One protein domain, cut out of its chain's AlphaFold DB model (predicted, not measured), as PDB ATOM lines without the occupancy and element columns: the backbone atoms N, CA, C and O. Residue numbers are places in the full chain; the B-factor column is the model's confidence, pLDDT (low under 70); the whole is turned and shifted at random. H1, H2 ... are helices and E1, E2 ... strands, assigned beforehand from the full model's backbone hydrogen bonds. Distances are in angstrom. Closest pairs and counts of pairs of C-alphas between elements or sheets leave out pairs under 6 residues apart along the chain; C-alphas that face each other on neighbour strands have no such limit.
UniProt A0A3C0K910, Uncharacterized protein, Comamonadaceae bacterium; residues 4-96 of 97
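Overview. This is residues 4 to 96 of the 97 residues of an uncharacterized protein of Comamonadaceae bacterium (UniProt A0A3C0K910). Four helices, H1, H2, H4 and H5, gather loosely round the short helix H3 in the middle, most of the five crossing one another at large angles and not side by side. H2 makes a corner with the first end of H3, H4 crosses H3 as the longest piece, and H1 and H5 complete the surround, while the short strand E1 lies at the edge beside the first printed residues. The printed part has 93 residues, with five named helices and one named strand in the order H1, H2, H3, E1, H4, H5, and its class is mostly helix. It is compact, with a radius of gyration of the C-alphas of 12.5 A and spans of 36 by 27 by 25 A.

Along the chain. Start at Ala 4 and go on to C-alpha 7 at (94.038, 178.791, 106.064), where H1 begins; it holds residues 7 to 16 over 14.2 A. Next find H2 in residues 24 to 30, 9.7 A long, and H3 in residues 36 to 45, 14.2 A long. E1 is residues 53 to 55, 7.1 A long. From C-alpha 58 at (75.658, 176.416, 111.463), H4 runs through residues 58 to 75 over 26.0 A. H5, residues 85 to 95, spans 15.3 A and ends at C-alpha 95 at (84.930, 178.200, 113.438).

Arrangement. Look first at H1: it is close to H3 but not clearly touching, with the C-alphas of His 7 and Arg 44 closest at 6.2 A, at a shallow tilt of 31 degrees, opposite ways. H2 and H3 touch, about perpendicular at 86 degrees, and their closest C-alphas are those of Asp 28 and Gly 36, 3.9 A apart. E1 pairs with no named strand, but its residues 53 to 54 pair antiparallel with residues 4 to 5. H4 touches H3 with residues 65 to 69 alone, about perpendicular at 84 degrees; the closest C-alphas, of Thr 42 and Glu 69, are 7.0 A apart. H5 is close to H4 but not clearly touching, with the C-alphas of Gln 58 and Cys 92 closest at 6.6 A, at a steep tilt of 69 degrees, only just short of about perpendicular, opposite ways. H1 and H4 are apart. In H1, H2, H3, H4 and H5 every O i to N i+4 pair is within hydrogen-bond range.

Size, cuts and confidence. The C-alphas farthest apart are those of Gly 16 and Glu 77, at 36.4 A, while those of Ala 4 and Ala 96 are 6.5 A apart. The printed part has no cut and no long link. Its mean pLDDT is 96.9, and no printed residue is under 70.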
ATOM      1  N   ALA A   4      83.477 181.456 110.290       97.69
ATOM      2  CA  ALA A   4      84.467 181.756 109.273       97.69
ATOM      3  C   ALA A   4      85.566 180.704 109.238       97.69
ATOM      4  O   ALA A   4      85.984 180.200 110.285       97.69
ATOM      5  N   VAL A   5      86.076 180.437 108.039       97.75
ATOM      6  CA  VAL A   5      87.232 179.571 107.808       97.75
ATOM      7  C   VAL A   5      88.182 180.218 106.803       97.75
ATOM      8  O   VAL A   5      87.773 180.871 105.844       97.75
ATOM      9  N   SER A   6      89.473 180.074 107.071       97.81
ATOM     10  CA  SER A   6      90.574 180.430 106.182       97.81
ATOM     11  C   SER A   6      91.787 179.596 106.580       97.81
ATOM     12  O   SER A   6      91.869 179.118 107.719       97.81
ATOM     13  N   HIS A   7      92.782 179.464 105.699       97.56
ATOM     14  CA  HIS A   7      94.038 178.791 106.064       97.56
ATOM     15  C   HIS A   7      94.709 179.438 107.277       97.56
ATOM     16  O   HIS A   7      95.290 178.740 108.107       97.56
ATOM     17  N   HIS A   8      94.613 180.765 107.414       96.81
ATOM     18  CA  HIS A   8      95.146 181.472 108.577       96.81
ATOM     19  C   HIS A   8      94.417 181.069 109.864       96.81
ATOM     20  O   HIS A   8      95.068 180.700 110.839       96.81
ATOM     21  N   LYS A   9      93.077 181.054 109.856       97.06
ATOM     22  CA  LYS A   9      92.284 180.634 111.018       97.06
ATOM     23  C   LYS A   9      92.556 179.178 111.404       97.06
ATOM     24  O   LYS A   9      92.745 178.898 112.582       97.06
ATOM     25  N   LEU A  10      92.661 178.270 110.431       97.50
ATOM     26  CA  LEU A  10      93.019 176.871 110.686       97.50
ATOM     27  C   LEU A  10      94.412 176.738 111.325       97.50
ATOM     28  O   LEU A  10      94.575 175.975 112.274       97.50
ATOM     29  N   LYS A  11      95.404 177.521 110.880       96.62
ATOM     30  CA  LYS A  11      96.734 177.567 111.519       96.62
ATOM     31  C   LYS A  11      96.667 178.081 112.959       96.62
ATOM     32  O   LYS A  11      97.332 177.519 113.824       96.62
ATOM     33  N   LEU A  12      95.861 179.110 113.228       97.38
ATOM     34  CA  LEU A  12      95.661 179.627 114.588       97.38
ATOM     35  C   LEU A  12      94.991 178.597 115.503       97.38
ATOM     36  O   LEU A  12      95.418 178.442 116.643       97.38
ATOM     37  N   ILE A  13      93.991 177.868 115.003       98.00
ATOM     38  CA  ILE A  13      93.325 176.781 115.735       98.00
ATOM     39  C   ILE A  13      94.338 175.706 116.145       98.00
ATOM     40  O   ILE A  13      94.404 175.350 117.321       98.00
ATOM     41  N   LEU A  14      95.165 175.235 115.204       98.25
ATOM     42  CA  LEU A  14      96.200 174.244 115.509       98.25
ATOM     43  C   LEU A  14      97.228 174.791 116.504       98.25
ATOM     44  O   LEU A  14      97.519 174.141 117.504       98.25
ATOM     45  N   SER A  15      97.711 176.015 116.284       97.88
ATOM     46  CA  SER A  15      98.669 176.660 117.184       97.88
ATOM     47  C   SER A  15      98.117 176.826 118.601       97.88
ATOM     48  O   SER A  15      98.858 176.630 119.561       97.88
ATOM     49  N   GLY A  16      96.833 177.166 118.751       97.88
ATOM     50  CA  GLY A  16      96.170 177.290 120.051       97.88
ATOM     51  C   GLY A  16      96.025 175.955 120.786       97.88
ATOM     52  O   GLY A  16      96.000 175.934 122.013       97.88
ATOM     53  N   ALA A  17      95.988 174.844 120.048       97.31
ATOM     54  CA  ALA A  17      96.001 173.488 120.589       97.31
ATOM     55  C   ALA A  17      97.422 172.913 120.769       97.31
ATOM     56  O   ALA A  17      97.564 171.772 121.203       97.31
ATOM     57  N   GLY A  18      98.475 173.670 120.432       97.81
ATOM     58  CA  GLY A  18      99.858 173.183 120.456       97.81
ATOM     59  C   GLY A  18     100.172 172.141 119.377       97.81
ATOM     60  O   GLY A  18     101.124 171.380 119.527       97.81
ATOM     61  N   LEU A  19      99.378 172.100 118.303       97.75
ATOM     62  CA  LEU A  19      99.480 171.129 117.217       97.75
ATOM     63  C   LEU A  19     100.135 171.731 115.970       97.75
ATOM     64  O   LEU A  19      99.983 172.914 115.653       97.75
ATOM     65  N   LYS A  20     100.817 170.879 115.212       94.88
ATOM     66  CA  LYS A  20     101.267 171.117 113.840       94.88
ATOM     67  C   LYS A  20     100.320 170.423 112.866       94.88
ATOM     68  O   LYS A  20      99.630 169.471 113.207       94.88
ATOM     69  N   SER A  21     100.338 170.850 111.607       89.19
ATOM     70  CA  SER A  21      99.492 170.274 110.549       89.19
ATOM     71  C   SER A  21      99.743 168.787 110.267       89.19
ATOM     72  O   SER A  21      98.901 168.157 109.646       89.19
ATOM     73  N   GLY A  22     100.879 168.230 110.701       91.25
ATOM     74  CA  GLY A  22     101.181 166.798 110.586       91.25
ATOM     75  C   GLY A  22     100.709 165.943 111.770       91.25
ATOM     76  O   GLY A  22     100.835 164.723 111.707       91.25
ATOM     77  N   ASP A  23     100.173 166.542 112.838       96.12
ATOM     78  CA  ASP A  23      99.804 165.829 114.068       96.12
ATOM     79  C   ASP A  23      98.414 165.183 113.949       96.12
ATOM     80  O   ASP A  23      97.483 165.541 114.670       96.12
ATOM     81  N   ALA A  24      98.267 164.225 113.027       96.81
ATOM     82  CA  ALA A  24      96.978 163.641 112.641       96.81
ATOM     83  C   ALA A  24      96.122 163.191 113.839       96.81
ATOM     84  O   ALA A  24      94.965 163.582 113.935       96.81
ATOM     85  N   ALA A  25      96.700 162.466 114.803       97.56
ATOM     86  CA  ALA A  25      95.972 162.000 115.987       97.56
ATOM     87  C   ALA A  25      95.490 163.145 116.901       97.56
ATOM     88  O   ALA A  25      94.417 163.061 117.500       97.56
ATOM     89  N   GLY A  26      96.272 164.222 117.016       98.19
ATOM     90  CA  GLY A  26      95.870 165.407 117.773       98.19
ATOM     91  C   GLY A  26      94.771 166.187 117.054       98.19
ATOM     92  O   GLY A  26      93.823 166.653 117.682       98.19
ATOM     93  N   ILE A  27      94.863 166.279 115.725       98.50
ATOM     94  CA  ILE A  27      93.849 166.930 114.892       98.50
ATOM     95  C   ILE A  27      92.548 166.125 114.905       98.50
ATOM     96  O   ILE A  27      91.491 166.726 115.061       98.50
ATOM     97  N   ASP A  28      92.610 164.794 114.840       98.31
ATOM     98  CA  ASP A  28      91.453 163.919 115.037       98.31
ATOM     99  C   ASP A  28      90.724 164.292 116.331       98.31
ATOM    100  O   ASP A  28      89.561 164.687 116.300       98.31
ATOM    101  N   GLN A  29      91.423 164.277 117.470       98.25
ATOM    102  CA  GLN A  29      90.828 164.647 118.759       98.25
ATOM    103  C   GLN A  29      90.224 166.057 118.754       98.25
ATOM    104  O   GLN A  29      89.116 166.251 119.258       98.25
ATOM    105  N   LEU A  30      90.919 167.029 118.161       98.25
ATOM    106  CA  LEU A  30      90.468 168.419 118.096       98.25
ATOM    107  C   LEU A  30      89.201 168.591 117.244       98.25
ATOM    108  O   LEU A  30      88.337 169.397 117.589       98.25
ATOM    109  N   PHE A  31      89.078 167.827 116.161       98.31
ATOM    110  CA  PHE A  31      87.983 167.918 115.195       98.31
ATOM    111  C   PHE A  31      86.869 166.888 115.424       98.31
ATOM    112  O   PHE A  31      86.008 166.730 114.565       98.31
ATOM    113  N   GLY A  32      86.808 166.250 116.597       97.50
ATOM    114  CA  GLY A  32      85.673 165.409 117.003       97.50
ATOM    115  C   GLY A  32      85.966 163.911 117.114       97.50
ATOM    116  O   GLY A  32      85.035 163.125 117.259       97.50
ATOM    117  N   GLY A  33      87.232 163.505 117.096       97.12
ATOM    118  CA  GLY A  33      87.679 162.121 117.220       97.12
ATOM    119  C   GLY A  33      88.028 161.503 115.869       97.12
ATOM    120  O   GLY A  33      88.611 162.160 115.012       97.12
ATOM    121  N   LYS A  34      87.697 160.219 115.693       96.75
ATOM    122  CA  LYS A  34      87.979 159.479 114.455       96.75
ATOM    123  C   LYS A  34      87.465 160.259 113.236       96.75
ATOM    124  O   LYS A  34      86.339 160.750 113.268       96.75
ATOM    125  N   ASP A  35      88.279 160.337 112.187       96.31
ATOM    126  CA  ASP A  35      88.015 161.078 110.944       96.31
ATOM    127  C   ASP A  35      88.075 162.618 111.112       96.31
ATOM    128  O   ASP A  35      87.724 163.364 110.204       96.31
ATOM    129  N   GLY A  36      88.530 163.147 112.252       97.50
ATOM    130  CA  GLY A  36      88.660 164.595 112.452       97.50
ATOM    131  C   GLY A  36      89.757 165.229 111.585       97.50
ATOM    132  O   GLY A  36      89.571 166.325 111.058       97.50
ATOM    133  N   TYR A  37      90.874 164.531 111.369       97.88
ATOM    134  CA  TYR A  37      91.941 164.958 110.460       97.88
ATOM    135  C   TYR A  37      91.470 165.019 109.005       97.88
ATOM    136  O   TYR A  37      91.870 165.926 108.273       97.88
ATOM    137  N   TYR A  38      90.564 164.116 108.612       97.12
ATOM    138  CA  TYR A  38      89.896 164.162 107.313       97.12
ATOM    139  C   TYR A  38      89.124 165.473 107.145       97.12
ATOM    140  O   TYR A  38      89.422 166.250 106.242       97.12
ATOM    141  N   TRP A  39      88.232 165.793 108.089       98.12
ATOM    142  CA  TRP A  39      87.436 167.023 108.030       98.12
ATOM    143  C   TRP A  39      88.268 168.300 108.145       98.12
ATOM    144  O   TRP A  39      87.913 169.323 107.560       98.12
ATOM    145  N   TYR A  40      89.393 168.264 108.863       98.00
ATOM    146  CA  TYR A  40      90.376 169.347 108.824       98.00
ATOM    147  C   TYR A  40      90.935 169.555 107.407       98.00
ATOM    148  O   TYR A  40      91.038 170.699 106.959       98.00
ATOM    149  N   GLY A  41      91.266 168.466 106.704       97.12
ATOM    150  CA  GLY A  41      91.668 168.482 105.297       97.12
ATOM    151  C   GLY A  41      90.585 169.088 104.409       97.12
ATOM    152  O   GLY A  41      90.838 170.103 103.768       97.12
ATOM    153  N   THR A  42      89.353 168.581 104.492       97.69
ATOM    154  CA  THR A  42      88.187 169.102 103.755       97.69
ATOM    155  C   THR A  42      87.991 170.606 103.977       97.69
ATOM    156  O   THR A  42      87.790 171.364 103.030       97.69
ATOM    157  N   LEU A  43      88.092 171.078 105.228       97.62
ATOM    158  CA  LEU A  43      87.986 172.502 105.569       97.62
ATOM    159  C   LEU A  43      89.126 173.343 104.986       97.62
ATOM    160  O   LEU A  43      88.926 174.505 104.631       97.62
ATOM    161  N   ARG A  44      90.337 172.792 104.927       96.75
ATOM    162  CA  ARG A  44      91.487 173.466 104.327       96.75
ATOM    163  C   ARG A  44      91.342 173.540 102.810       96.75
ATOM    164  O   ARG A  44      91.647 174.587 102.243       96.75
ATOM    165  N   ASP A  45      90.873 172.471 102.187       96.00
ATOM    166  CA  ASP A  45      90.813 172.332 100.734       96.00
ATOM    167  C   ASP A  45      89.649 173.145 100.139       96.00
ATOM    168  O   ASP A  45      89.809 173.763  99.087       96.00
ATOM    169  N   MET A  46      88.544 173.321 100.877       95.25
ATOM    170  CA  MET A  46      87.486 174.260 100.476       95.25
ATOM    171  C   MET A  46      87.913 175.735 100.502       95.25
ATOM    172  O   MET A  46      87.225 176.575  99.925       95.25
ATOM    173  N   CYS A  47      88.992 176.091 101.211       94.69
ATOM    174  CA  CYS A  47      89.427 177.480 101.360       94.69
ATOM    175  C   CYS A  47      90.335 177.898 100.197       94.69
ATOM    176  O   CYS A  47      91.466 177.411 100.119       94.69
ATOM    177  N   PRO A  48      89.940 178.887  99.374       92.38
ATOM    178  CA  PRO A  48      90.862 179.475  98.413       92.38
ATOM    179  C   PRO A  48      92.015 180.185  99.132       92.38
ATOM    180  O   PRO A  48      91.823 180.809 100.183       92.38
ATOM    181  N   GLU A  49      93.209 180.139  98.545       89.62
ATOM    182  CA  GLU A  49      94.385 180.785  99.127       89.62
ATOM    183  C   GLU A  49      94.160 182.296  99.318       89.62
ATOM    184  O   GLU A  49      93.648 183.002  98.444       89.62
ATOM    185  N   GLY A  50      94.503 182.801 100.506       91.44
ATOM    186  CA  GLY A  50      94.350 184.215 100.861       91.44
ATOM    187  C   GLY A  50      92.902 184.698 101.026       91.44
ATOM    188  O   GLY A  50      92.686 185.898 101.200       91.44
ATOM    189  N   LYS A  51      91.904 183.805 100.982       96.00
ATOM    190  CA  LYS A  51      90.488 184.143 101.184       96.00
ATOM    191  C   LYS A  51      89.961 183.609 102.515       96.00
ATOM    192  O   LYS A  51      90.499 182.673 103.104       96.00
ATOM    193  N   THR A  52      88.877 184.231 102.968       97.38
ATOM    194  CA  THR A  52      88.090 183.792 104.120       97.38
ATOM    195  C   THR A  52      86.672 183.533 103.643       97.38
ATOM    196  O   THR A  52      86.059 184.417 103.045       97.38
ATOM    197  N   LEU A  53      86.164 182.333 103.906       98.06
ATOM    198  CA  LEU A  53      84.761 181.989 103.705       98.06
ATOM    199  C   LEU A  53      83.988 182.257 104.996       98.06
ATOM    200  O   LEU A  53      84.533 182.074 106.088       98.06
ATOM    201  N   THR A  54      82.732 182.686 104.871       98.06
ATOM    202  CA  THR A  54      81.875 183.042 106.008       98.06
ATOM    203  C   THR A  54      80.453 182.529 105.830       98.06
ATOM    204  O   THR A  54      79.933 182.542 104.717       98.06
ATOM    205  N   TRP A  55      79.804 182.162 106.935       98.31
ATOM    206  CA  TRP A  55      78.414 181.704 106.957       98.31
ATOM    207  C   TRP A  55      77.640 182.308 108.127       98.31
ATOM    208  O   TRP A  55      78.174 182.470 109.225       98.31
ATOM    209  N   ASP A  56      76.353 182.574 107.902       97.31
ATOM    210  CA  ASP A  56      75.481 183.224 108.887       97.31
ATOM    211  C   ASP A  56      74.991 182.302 110.001       97.31
ATOM    212  O   ASP A  56      74.547 182.761 111.056       97.31
ATOM    213  N   ASN A  57      75.020 180.991 109.766       97.44
ATOM    214  CA  ASN A  57      74.551 180.002 110.723       97.44
ATOM    215  C   ASN A  57      75.204 178.633 110.495       97.44
ATOM    216  O   ASN A  57      75.810 178.372 109.452       97.44
ATOM    217  N   GLN A  58      75.042 177.743 111.480       96.94
ATOM    218  CA  GLN A  58      75.658 176.416 111.463       96.94
ATOM    219  C   GLN A  58      75.158 175.541 110.312       96.94
ATOM    220  O   GLN A  58      75.915 174.731 109.792       96.94
ATOM    221  N   TYR A  59      73.900 175.698 109.895       97.44
ATOM    222  CA  TYR A  59      73.321 174.880 108.832       97.44
ATOM    223  C   TYR A  59      73.951 175.223 107.485       97.44
ATOM    224  O   TYR A  59      74.292 174.319 106.730       97.44
ATOM    225  N   ALA A  60      74.178 176.512 107.221       98.25
ATOM    226  CA  ALA A  60      74.868 176.971 106.021       98.25
ATOM    227  C   ALA A  60      76.329 176.489 105.977       98.25
ATOM    228  O   ALA A  60      76.786 176.034 104.932       98.25
ATOM    229  N   LEU A  61      77.035 176.518 107.116       98.25
ATOM    230  CA  LEU A  61      78.388 175.963 107.234       98.25
ATOM    231  C   LEU A  61      78.410 174.453 106.945       98.25
ATOM    232  O   LEU A  61      79.176 173.997 106.101       98.25
ATOM    233  N   VAL A  62      77.565 173.675 107.628       98.00
ATOM    234  CA  VAL A  62      77.520 172.210 107.481       98.00
ATOM    235  C   VAL A  62      77.135 171.810 106.059       98.00
ATOM    236  O   VAL A  62      77.757 170.915 105.492       98.00
ATOM    237  N   ALA A  63      76.160 172.497 105.459       98.25
ATOM    238  CA  ALA A  63      75.764 172.260 104.078       98.25
ATOM    239  C   ALA A  63      76.912 172.533 103.096       98.25
ATOM    240  O   ALA A  63      77.114 171.751 102.174       98.25
ATOM    241  N   ALA A  64      77.694 173.596 103.308       98.25
ATOM    242  CA  ALA A  64      78.841 173.907 102.458       98.25
ATOM    243  C   ALA A  64      79.964 172.863 102.577       98.25
ATOM    244  O   ALA A  64      80.549 172.488 101.565       98.25
ATOM    245  N   ILE A  65      80.239 172.363 103.788       98.12
ATOM    246  CA  ILE A  65      81.222 171.285 103.988       98.12
ATOM    247  C   ILE A  65      80.767 170.006 103.292       98.12
ATOM    248  O   ILE A  65      81.545 169.415 102.549       98.12
ATOM    249  N   GLN A  66      79.507 169.609 103.482       98.06
ATOM    250  CA  GLN A  66      78.989 168.399 102.852       98.06
ATOM    251  C   GLN A  66      78.924 168.531 101.325       98.06
ATOM    252  O   GLN A  66      79.212 167.565 100.639       98.06
ATOM    253  N   ALA A  67      78.605 169.710 100.784       98.06
ATOM    254  CA  ALA A  67      78.599 169.928  99.338       98.06
ATOM    255  C   ALA A  67      80.002 169.821  98.721       98.06
ATOM    256  O   ALA A  67      80.139 169.310  97.615       98.06
ATOM    257  N   HIS A  68      81.038 170.289  99.427       98.00
ATOM    258  CA  HIS A  68      82.420 170.121  98.980       98.00
ATOM    259  C   HIS A  68      82.838 168.646  99.012       98.00
ATOM    260  O   HIS A  68      83.373 168.151  98.029       98.00
ATOM    261  N   GLU A  69      82.519 167.942 100.099       97.38
ATOM    262  CA  GLU A  69      82.733 166.496 100.219       97.38
ATOM    263  C   GLU A  69      82.028 165.703  99.114       97.38
ATOM    264  O   GLU A  69      82.642 164.877  98.449       97.38
ATOM    265  N   ASP A  70      80.739 165.971  98.896       97.69
ATOM    266  CA  ASP A  70      79.938 165.269  97.897       97.69
ATOM    267  C   ASP A  70      80.497 165.497  96.475       97.69
ATOM    268  O   ASP A  70      80.449 164.584  95.652       97.69
ATOM    269  N   ALA A  71      81.047 166.685  96.188       97.62
ATOM    270  CA  ALA A  71      81.703 166.980  94.914       97.62
ATOM    271  C   ALA A  71      83.025 166.211  94.754       97.62
ATOM    272  O   ALA A  71      83.206 165.545  93.738       97.62
ATOM    273  N   SER A  72      83.904 166.244  95.760       95.56
ATOM    274  CA  SER A  72      85.185 165.522  95.727       95.56
ATOM    275  C   SER A  72      84.984 164.008  95.615       95.56
ATOM    276  O   SER A  72      85.602 163.356  94.782       95.56
ATOM    277  N   ALA A  73      84.052 163.444  96.386       96.00
ATOM    278  CA  ALA A  73      83.744 162.019  96.329       96.00
ATOM    279  C   ALA A  73      83.175 161.597  94.963       96.00
ATOM    280  O   ALA A  73      83.490 160.517  94.465       96.00
ATOM    281  N   ALA A  74      82.365 162.456  94.331       96.50
ATOM    282  CA  ALA A  74      81.863 162.213  92.981       96.50
ATOM    283  C   ALA A  74      82.982 162.244  91.927       96.50
ATOM    284  O   ALA A  74      82.954 161.425  91.008       96.50
ATOM    285  N   GLU A  75      83.954 163.151  92.058       95.06
ATOM    286  CA  GLU A  75      85.148 163.194  91.198       95.06
ATOM    287  C   GLU A  75      86.009 161.931  91.351       95.06
ATOM    288  O   GLU A  75      86.518 161.416  90.356       95.06
ATOM    289  N   ASP A  76      86.101 161.395  92.568       93.81
ATOM    290  CA  ASP A  76      86.861 160.183  92.888       93.81
ATOM    291  C   ASP A  76      86.096 158.868  92.610       93.81
ATOM    292  O   ASP A  76      86.626 157.786  92.863       93.81
ATOM    293  N   GLU A  77      84.857 158.929  92.100       94.69
ATOM    294  CA  GLU A  77      83.946 157.780  91.920       94.69
ATOM    295  C   GLU A  77      83.721 156.954  93.209       94.69
ATOM    296  O   GLU A  77      83.510 155.736  93.177       94.69
ATOM    297  N   MET A  78      83.730 157.619  94.368       94.38
ATOM    298  CA  MET A  78      83.617 157.007  95.694       94.38
ATOM    299  C   MET A  78      82.369 157.500  96.449       94.38
ATOM    300  O   MET A  78      81.854 158.588  96.191       94.38
ATOM    301  N   PRO A  79      81.835 156.720  97.408       95.12
ATOM    302  CA  PRO A  79      80.772 157.203  98.285       95.12
ATOM    303  C   PRO A  79      81.265 158.360  99.172       95.12
ATOM    304  O   PRO A  79      82.341 158.231  99.756       95.12
ATOM    305  N   PRO A  80      80.479 159.441  99.345       95.69
ATOM    306  CA  PRO A  80      80.876 160.555 100.196       95.69
ATOM    307  C   PRO A  80      80.834 160.185 101.675       95.69
ATOM    308  O   PRO A  80      79.883 159.545 102.149       95.69
ATOM    309  N   GLU A  81      81.805 160.692 102.426       95.81
ATOM    310  CA  GLU A  81      81.766 160.653 103.878       95.81
ATOM    311  C   GLU A  81      80.680 161.590 104.422       95.81
ATOM    312  O   GLU A  81      80.263 162.576 103.802       95.81
ATOM    313  N   LYS A  82      80.167 161.266 105.613       95.69
ATOM    314  CA  LYS A  82      79.104 162.049 106.258       95.69
ATOM    315  C   LYS A  82      79.590 162.693 107.538       95.69
ATOM    316  O   LYS A  82      80.097 162.021 108.438       95.69
ATOM    317  N   LEU A  83      79.351 163.999 107.643       94.38
ATOM    318  CA  LEU A  83      79.584 164.754 108.868       94.38
ATOM    319  C   LEU A  83      78.741 164.182 110.010       94.38
ATOM    320  O   LEU A  83      77.507 164.200 109.975       94.38
ATOM    321  N   LYS A  84      79.409 163.691 111.057       97.44
ATOM    322  CA  LYS A  84      78.742 163.148 112.245       97.44
ATOM    323  C   LYS A  84      78.505 164.263 113.273       97.44
ATOM    324  O   LYS A  84      79.216 165.272 113.269       97.44
ATOM    325  N   PRO A  85      77.562 164.092 114.223       98.12
ATOM    326  CA  PRO A  85      77.244 165.129 115.210       98.12
ATOM    327  C   PRO A  85      78.448 165.639 116.020       98.12
ATOM    328  O   PRO A  85      78.517 166.826 116.331       98.12
ATOM    329  N   HIS A  86      79.415 164.770 116.337       97.81
ATOM    330  CA  HIS A  86      80.631 165.158 117.062       97.81
ATOM    331  C   HIS A  86      81.572 166.032 116.222       97.81
ATOM    332  O   HIS A  86      82.121 166.996 116.753       97.81
ATOM    333  N   HIS A  87      81.706 165.756 114.920       98.38
ATOM    334  CA  HIS A  87      82.472 166.605 114.002       98.38
ATOM    335  C   HIS A  87      81.812 167.973 113.864       98.38
ATOM    336  O   HIS A  87      82.472 168.993 114.031       98.38
ATOM    337  N   ILE A  88      80.491 168.006 113.657       98.31
ATOM    338  CA  ILE A  88      79.725 169.256 113.541       98.31
ATOM    339  C   ILE A  88      79.909 170.115 114.795       98.31
ATOM    340  O   ILE A  88      80.223 171.299 114.692       98.31
ATOM    341  N   ALA A  89      79.760 169.527 115.985       98.38
ATOM    342  CA  ALA A  89      79.925 170.252 117.241       98.38
ATOM    343  C   ALA A  89      81.340 170.842 117.392       98.38
ATOM    344  O   ALA A  89      81.480 172.013 117.756       98.38
ATOM    345  N   ALA A  90      82.380 170.058 117.084       98.50
ATOM    346  CA  ALA A  90      83.767 170.510 117.148       98.50
ATOM    347  C   ALA A  90      84.047 171.632 116.135       98.50
ATOM    348  O   ALA A  90      84.527 172.700 116.512       98.50
ATOM    349  N   ILE A  91      83.671 171.434 114.871       98.44
ATOM    350  CA  ILE A  91      83.868 172.404 113.787       98.44
ATOM    351  C   ILE A  91      83.146 173.717 114.099       98.44
ATOM    352  O   ILE A  91      83.760 174.781 114.049       98.44
ATOM    353  N   CYS A  92      81.872 173.666 114.495       98.06
ATOM    354  CA  CYS A  92      81.114 174.862 114.859       98.06
ATOM    355  C   CYS A  92      81.778 175.622 116.015       98.06
ATOM    356  O   CYS A  92      81.882 176.847 115.965       98.06
ATOM    357  N   LYS A  93      82.270 174.915 117.039       98.12
ATOM    358  CA  LYS A  93      82.987 175.542 118.157       98.12
ATOM    359  C   LYS A  93      84.267 176.244 117.695       98.12
ATOM    360  O   LYS A  93      84.538 177.354 118.138       98.12
ATOM    361  N   LEU A  94      85.048 175.605 116.825       98.19
ATOM    362  CA  LEU A  94      86.336 176.122 116.349       98.19
ATOM    363  C   LEU A  94      86.180 177.281 115.353       98.19
ATOM    364  O   LEU A  94      87.016 178.186 115.307       98.19
ATOM    365  N   LEU A  95      85.121 177.258 114.541       98.00
ATOM    366  CA  LEU A  95      84.930 178.200 113.438       98.00
ATOM    367  C   LEU A  95      84.054 179.409 113.769       98.00
ATOM    368  O   LEU A  95      84.013 180.339 112.960       98.00
ATOM    369  N   ALA A  96      83.423 179.445 114.940       97.50
ATOM    370  CA  ALA A  96      82.631 180.588 115.386       97.50
ATOM    371  C   ALA A  96      83.444 181.900 115.398       97.50
ATOM    372  O   ALA A  96      84.665 181.885 115.623       97.50
TER     373      ALA A  96